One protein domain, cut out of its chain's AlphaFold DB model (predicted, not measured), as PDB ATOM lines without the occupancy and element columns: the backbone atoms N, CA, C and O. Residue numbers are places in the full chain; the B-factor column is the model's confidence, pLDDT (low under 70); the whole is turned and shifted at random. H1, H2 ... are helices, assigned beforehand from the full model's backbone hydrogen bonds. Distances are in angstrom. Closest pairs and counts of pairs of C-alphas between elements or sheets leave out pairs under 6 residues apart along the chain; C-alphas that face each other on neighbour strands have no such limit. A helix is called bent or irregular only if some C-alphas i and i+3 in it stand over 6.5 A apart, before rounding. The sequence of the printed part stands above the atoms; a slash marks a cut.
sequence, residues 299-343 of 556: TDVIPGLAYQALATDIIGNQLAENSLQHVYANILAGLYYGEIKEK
ATOM      1  N   THR A 299      26.241  45.628  45.367       73.62
ATOM      2  CA  THR A 299      27.022  45.325  44.150       73.62
ATOM      3  C   THR A 299      26.989  46.428  43.097       73.62
ATOM      4  O   THR A 299      27.886  46.492  42.264       73.62
ATOM      5  N   ASP A 300      25.947  47.259  43.111       72.00
ATOM      6  CA  ASP A 300      25.721  48.325  42.136       72.00
ATOM      7  C   ASP A 300      26.391  49.647  42.587       72.00
ATOM      8  O   ASP A 300      26.547  50.562  41.783       72.00
ATOM      9  N   VAL A 301      26.793  49.753  43.865       71.94
ATOM     10  CA  VAL A 301      27.351  50.974  44.484       71.94
ATOM     11  C   VAL A 301      28.823  50.814  44.868       71.94
ATOM     12  O   VAL A 301      29.589  51.769  44.768       71.94
ATOM     13  N   ILE A 302      29.236  49.625  45.318       71.06
ATOM     14  CA  ILE A 302      30.590  49.380  45.823       71.06
ATOM     15  C   ILE A 302      31.483  48.899  44.667       71.06
ATOM     16  O   ILE A 302      31.237  47.817  44.119       71.06
ATOM     17  N   PRO A 303      32.531  49.661  44.289       79.88
ATOM     18  CA  PRO A 303      33.422  49.287  43.198       79.88
ATOM     19  C   PRO A 303      34.049  47.913  43.439       79.88
ATOM     20  O   PRO A 303      34.645  47.663  44.485       79.88
ATOM     21  N   GLY A 304      33.913  47.013  42.470       82.25
ATOM     22  CA  GLY A 304      34.511  45.681  42.538       82.25
ATOM     23  C   GLY A 304      33.689  44.612  43.271       82.25
ATOM     24  O   GLY A 304      34.024  43.435  43.160       82.25
ATOM     25  N   LEU A 305      32.593  44.963  43.962       82.81
ATOM     26  CA  LEU A 305      31.933  44.033  44.894       82.81
ATOM     27  C   LEU A 305      31.235  42.873  44.180       82.81
ATOM     28  O   LEU A 305      31.167  41.770  44.712       82.81
ATOM     29  N   ALA A 306      30.752  43.100  42.959       82.69
ATOM     30  CA  ALA A 306      30.207  42.033  42.125       82.69
ATOM     31  C   ALA A 306      31.267  40.966  41.787       82.69
ATOM     32  O   ALA A 306      30.962  39.777  41.815       82.69
ATOM     33  N   TYR A 307      32.512  41.380  41.518       86.19
ATOM     34  CA  TYR A 307      33.623  40.459  41.257       86.19
ATOM     35  C   TYR A 307      34.061  39.742  42.530       86.19
ATOM     36  O   TYR A 307      34.277  38.535  42.495       86.19
ATOM     37  N   GLN A 308      34.117  40.459  43.655       85.62
ATOM     38  CA  GLN A 308      34.429  39.873  44.957       85.62
ATOM     39  C   GLN A 308      33.410  38.800  45.351       85.62
ATOM     40  O   GLN A 308      33.802  37.707  45.739       85.62
ATOM     41  N   ALA A 309      32.111  39.088  45.220       79.00
ATOM     42  CA  ALA A 309      31.049  38.147  45.562       79.00
ATOM     43  C   ALA A 309      31.139  36.859  44.729       79.00
ATOM     44  O   ALA A 309      31.040  35.764  45.281       79.00
ATOM     45  N   LEU A 310      31.391  36.990  43.420       83.19
ATOM     46  CA  LEU A 310      31.626  35.852  42.528       83.19
ATOM     47  C   LEU A 310      32.892  35.074  42.911       83.19
ATOM     48  O   LEU A 310      32.866  33.849  42.940       83.19
ATOM     49  N   ALA A 311      33.988  35.763  43.239       83.81
ATOM     50  CA  ALA A 311      35.229  35.119  43.658       83.81
ATOM     51  C   ALA A 311      35.046  34.327  44.962       83.81
ATOM     52  O   ALA A 311      35.471  33.179  45.043       83.81
ATOM     53  N   THR A 312      34.357  34.890  45.959       77.69
ATOM     54  CA  THR A 312      34.077  34.199  47.227       77.69
ATOM     55  C   THR A 312      33.088  33.046  47.084       77.69
ATOM     56  O   THR A 312      33.202  32.077  47.823       77.69
ATOM     57  N   ASP A 313      32.150  33.116  46.135       79.69
ATOM     58  CA  ASP A 313      31.260  31.993  45.806       79.69
ATOM     59  C   ASP A 313      32.046  30.830  45.176       79.69
ATOM     60  O   ASP A 313      31.870  29.676  45.559       79.69
ATOM     61  N   ILE A 314      32.995  31.124  44.279       81.88
ATOM     62  CA  ILE A 314      33.898  30.111  43.708       81.88
ATOM     63  C   ILE A 314      34.775  29.485  44.802       81.88
ATOM     64  O   ILE A 314      34.831  28.262  44.897       81.88
ATOM     65  N   ILE A 315      35.405  30.305  45.656       79.75
ATOM     66  CA  ILE A 315      36.238  29.833  46.778       79.75
ATOM     67  C   ILE A 315      35.402  28.991  47.755       79.75
ATOM     68  O   ILE A 315      35.828  27.918  48.173       79.75
ATOM     69  N   GLY A 316      34.193  29.444  48.097       63.75
ATOM     70  CA  GLY A 316      33.294  28.766  49.035       63.75
ATOM     71  C   GLY A 316      32.774  27.417  48.537       63.75
ATOM     72  O   GLY A 316      32.430  26.564  49.351       63.75
ATOM     73  N   ASN A 317      32.758  27.193  47.220       74.25
ATOM     74  CA  ASN A 317      32.393  25.913  46.612       74.25
ATOM     75  C   ASN A 317      33.585  24.941  46.462       74.25
ATOM     76  O   ASN A 317      33.372  23.775  46.135       74.25
ATOM     77  N   GLN A 318      34.819  25.380  46.734       75.00
ATOM     78  CA  GLN A 318      36.053  24.573  46.684       75.00
ATOM     79  C   GLN A 318      36.481  24.066  48.076       75.00
ATOM     80  O   GLN A 318      37.664  24.018  48.411       75.00
ATOM     81  N   LEU A 319      35.503  23.695  48.915       51.09
ATOM     82  CA  LEU A 319      35.726  23.214  50.284       51.09
ATOM     83  C   LEU A 319      36.790  22.096  50.319       51.09
ATOM     84  O   LEU A 319      36.556  21.007  49.797       51.09
ATOM     85  N   ALA A 320      37.908  22.371  51.006       52.41
ATOM     86  CA  ALA A 320      39.017  21.465  51.346       52.41
ATOM     87  C   ALA A 320      40.217  21.336  50.375       52.41
ATOM     88  O   ALA A 320      41.027  20.422  50.544       52.41
ATOM     89  N   GLU A 321      40.414  22.251  49.419       57.41
ATOM     90  CA  GLU A 321      41.670  22.306  48.648       57.41
ATOM     91  C   GLU A 321      42.727  23.240  49.281       57.41
ATOM     92  O   GLU A 321      42.503  24.429  49.484       57.41
ATOM     93  N   ASN A 322      43.932  22.713  49.540       65.38
ATOM     94  CA  ASN A 322      45.043  23.439  50.185       65.38
ATOM     95  C   ASN A 322      46.129  23.881  49.184       65.38
ATOM     96  O   ASN A 322      47.327  23.744  49.442       65.38
ATOM     97  N   SER A 323      45.738  24.354  47.999       83.12
ATOM     98  CA  SER A 323      46.710  24.786  46.987       83.12
ATOM     99  C   SER A 323      47.188  26.225  47.226       83.12
ATOM    100  O   SER A 323      46.475  27.058  47.783       83.12
ATOM    101  N   LEU A 324      48.387  26.563  46.738       72.44
ATOM    102  CA  LEU A 324      48.926  27.931  46.804       72.44
ATOM    103  C   LEU A 324      47.984  28.970  46.157       72.44
ATOM    104  O   LEU A 324      47.946  30.124  46.572       72.44
ATOM    105  N   GLN A 325      47.183  28.555  45.171       80.94
ATOM    106  CA  GLN A 325      46.184  29.414  44.531       80.94
ATOM    107  C   GLN A 325      45.037  29.779  45.484       80.94
ATOM    108  O   GLN A 325      44.574  30.915  45.442       80.94
ATOM    109  N   HIS A 326      44.636  28.875  46.385       74.44
ATOM    110  CA  HIS A 326      43.651  29.172  47.430       74.44
ATOM    111  C   HIS A 326      44.209  30.171  48.443       74.44
ATOM    112  O   HIS A 326      43.492  31.071  48.871       74.44
ATOM    113  N   VAL A 327      45.496  30.067  48.784       72.06
ATOM    114  CA  VAL A 327      46.168  31.051  49.645       72.06
ATOM    115  C   VAL A 327      46.149  32.431  48.984       72.06
ATOM    116  O   VAL A 327      45.708  33.397  49.603       72.06
ATOM    117  N   TYR A 328      46.525  32.530  47.704       78.25
ATOM    118  CA  TYR A 328      46.441  33.794  46.965       78.25
ATOM    119  C   TYR A 328      45.011  34.335  46.875       78.25
ATOM    120  O   TYR A 328      44.802  35.527  47.089       78.25
ATOM    121  N   ALA A 329      44.025  33.478  46.605       81.75
ATOM    122  CA  ALA A 329      42.625  33.874  46.511       81.75
ATOM    123  C   ALA A 329      42.086  34.414  47.848       81.75
ATOM    124  O   ALA A 329      41.448  35.465  47.865       81.75
ATOM    125  N   ASN A 330      42.399  33.754  48.968       73.69
ATOM    126  CA  ASN A 330      41.990  34.197  50.302       73.69
ATOM    127  C   ASN A 330      42.699  35.491  50.731       73.69
ATOM    128  O   ASN A 330      42.042  36.387  51.254       73.69
ATOM    129  N   ILE A 331      44.000  35.642  50.450       80.50
ATOM    130  CA  ILE A 331      44.736  36.887  50.731       80.50
ATOM    131  C   ILE A 331      44.151  38.050  49.924       80.50
ATOM    132  O   ILE A 331      43.869  39.103  50.486       80.50
ATOM    133  N   LEU A 332      43.930  37.876  48.617       83.25
ATOM    134  CA  LEU A 332      43.366  38.925  47.760       83.25
ATOM    135  C   LEU A 332      41.928  39.280  48.159       83.25
ATOM    136  O   LEU A 332      41.572  40.459  48.182       83.25
ATOM    137  N   ALA A 333      41.118  38.283  48.529       79.06
ATOM    138  CA  ALA A 333      39.777  38.516  49.046       79.06
ATOM    139  C   ALA A 333      39.814  39.288  50.376       79.06
ATOM    140  O   ALA A 333      39.045  40.235  50.552       79.06
ATOM    141  N   GLY A 334      40.733  38.927  51.276       65.44
ATOM    142  CA  GLY A 334      40.979  39.620  52.539       65.44
ATOM    143  C   GLY A 334      41.438  41.065  52.345       65.44
ATOM    144  O   GLY A 334      40.889  41.959  52.981       65.44
ATOM    145  N   LEU A 335      42.359  41.323  51.411       79.38
ATOM    146  CA  LEU A 335      42.813  42.674  51.059       79.38
ATOM    147  C   LEU A 335      41.661  43.540  50.540       79.38
ATOM    148  O   LEU A 335      41.482  44.660  51.007       79.38
ATOM    149  N   TYR A 336      40.823  43.010  49.641       82.38
ATOM    150  CA  TYR A 336      39.645  43.733  49.154       82.38
ATOM    151  C   TYR A 336      38.662  44.073  50.287       82.38
ATOM    152  O   TYR A 336      38.152  45.194  50.359       82.38
ATOM    153  N   TYR A 337      38.414  43.135  51.207       69.12
ATOM    154  CA  TYR A 337      37.609  43.419  52.396       69.12
ATOM    155  C   TYR A 337      38.289  44.419  53.339       69.12
ATOM    156  O   TYR A 337      37.587  45.242  53.918       69.12
ATOM    157  N   GLY A 338      39.618  44.399  53.464       63.31
ATOM    158  CA  GLY A 338      40.406  45.360  54.241       63.31
ATOM    159  C   GLY A 338      40.243  46.799  53.747       63.31
ATOM    160  O   GLY A 338      39.919  47.680  54.539       63.31
ATOM    161  N   GLU A 339      40.336  47.014  52.434       73.00
ATOM    162  CA  GLU A 339      40.130  48.319  51.782       73.00
ATOM    163  C   GLU A 339      38.694  48.853  51.960       73.00
ATOM    164  O   GLU A 339      38.456  50.061  52.058       73.00
ATOM    165  N   ILE A 340      37.699  47.957  52.026       64.94
ATOM    166  CA  ILE A 340      36.317  48.329  52.367       64.94
ATOM    167  C   ILE A 340      36.182  48.622  53.863       64.94
ATOM    168  O   ILE A 340      35.452  49.533  54.236       64.94
ATOM    169  N   LYS A 341      36.866  47.862  54.722       50.75
ATOM    170  CA  LYS A 341      36.786  47.973  56.185       50.75
ATOM    171  C   LYS A 341      37.429  49.262  56.705       50.75
ATOM    172  O   LYS A 341      36.941  49.810  57.690       50.75
ATOM    173  N   GLU A 342      38.462  49.774  56.029       47.41
ATOM    174  CA  GLU A 342      39.086  51.070  56.342       47.41
ATOM    175  C   GLU A 342      38.126  52.250  56.086       47.41
ATOM    176  O   GLU A 342      38.150  53.261  56.791       47.41
ATOM    177  N   LYS A 343      37.166  52.086  55.165       49.09
ATOM    178  CA  LYS A 343      35.998  52.966  55.050       49.09
ATOM    179  C   LYS A 343      34.959  52.511  56.068       49.09
ATOM    180  O   LYS A 343      34.076  51.727  55.735       49.09
TER     181      LYS A 343
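This is residues 299 to 343 of the 556 residues of an uncharacterized protein of Cadophora sp. DSE1049 (UniProt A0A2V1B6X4). The domain is a helical hairpin: H1 runs one way, the chain turns through a loop, and the longer H2 folds back beside it at a slant, both running roughly along the longest axis. Residues 319 to 325 stick out at the turn, and residues 299 to 304, ahead of H1, lie at the other end. The printed part has 45 residues, with two named helices, H1 then H2, and no named strand; the class is all helix. It is only just loose, close to compact, with a radius of gyration of the C-alphas of 11.3 A, and its elongated outline spans 32 by 19 by 11 A.

H1, residues 305 to 316, and H2, residues 324 to 342, form a helical hairpin. They touch, with 6 pairs of C-alphas within 8 A. Their closest C-alphas, those of Gln 308 and Ala 333, are 6.9 A apart. Their centres are 11.0 A apart. They run opposite ways, at a steep tilt of 38 degrees. In both H1 and H2 every O i to N i+4 pair is within hydrogen-bond range.

H1 begins at C-alpha 305, at (31.933, 44.033, 44.894), and its 12 residues measure 15.9 A from first to last C-alpha. H2 begins at C-alpha 324, at (48.926, 27.931, 46.804), and ends at C-alpha 342, at (39.086, 51.070, 56.342); its 19 residues measure 26.9 A from first to last C-alpha. Neither helix is bent.

The two C-alphas farthest apart, those of Val 301 and Asn 322, are 33.2 A apart. The printed part has no cut, and the link from H1 to H2, 7 residues, is short. Residues 319 to 325, of which 324 to 325 belong to H2, stand free. The mean pLDDT of the printed part is 73.3; 12 residues are under 70, among them residues 319 to 322 and 340 to 343.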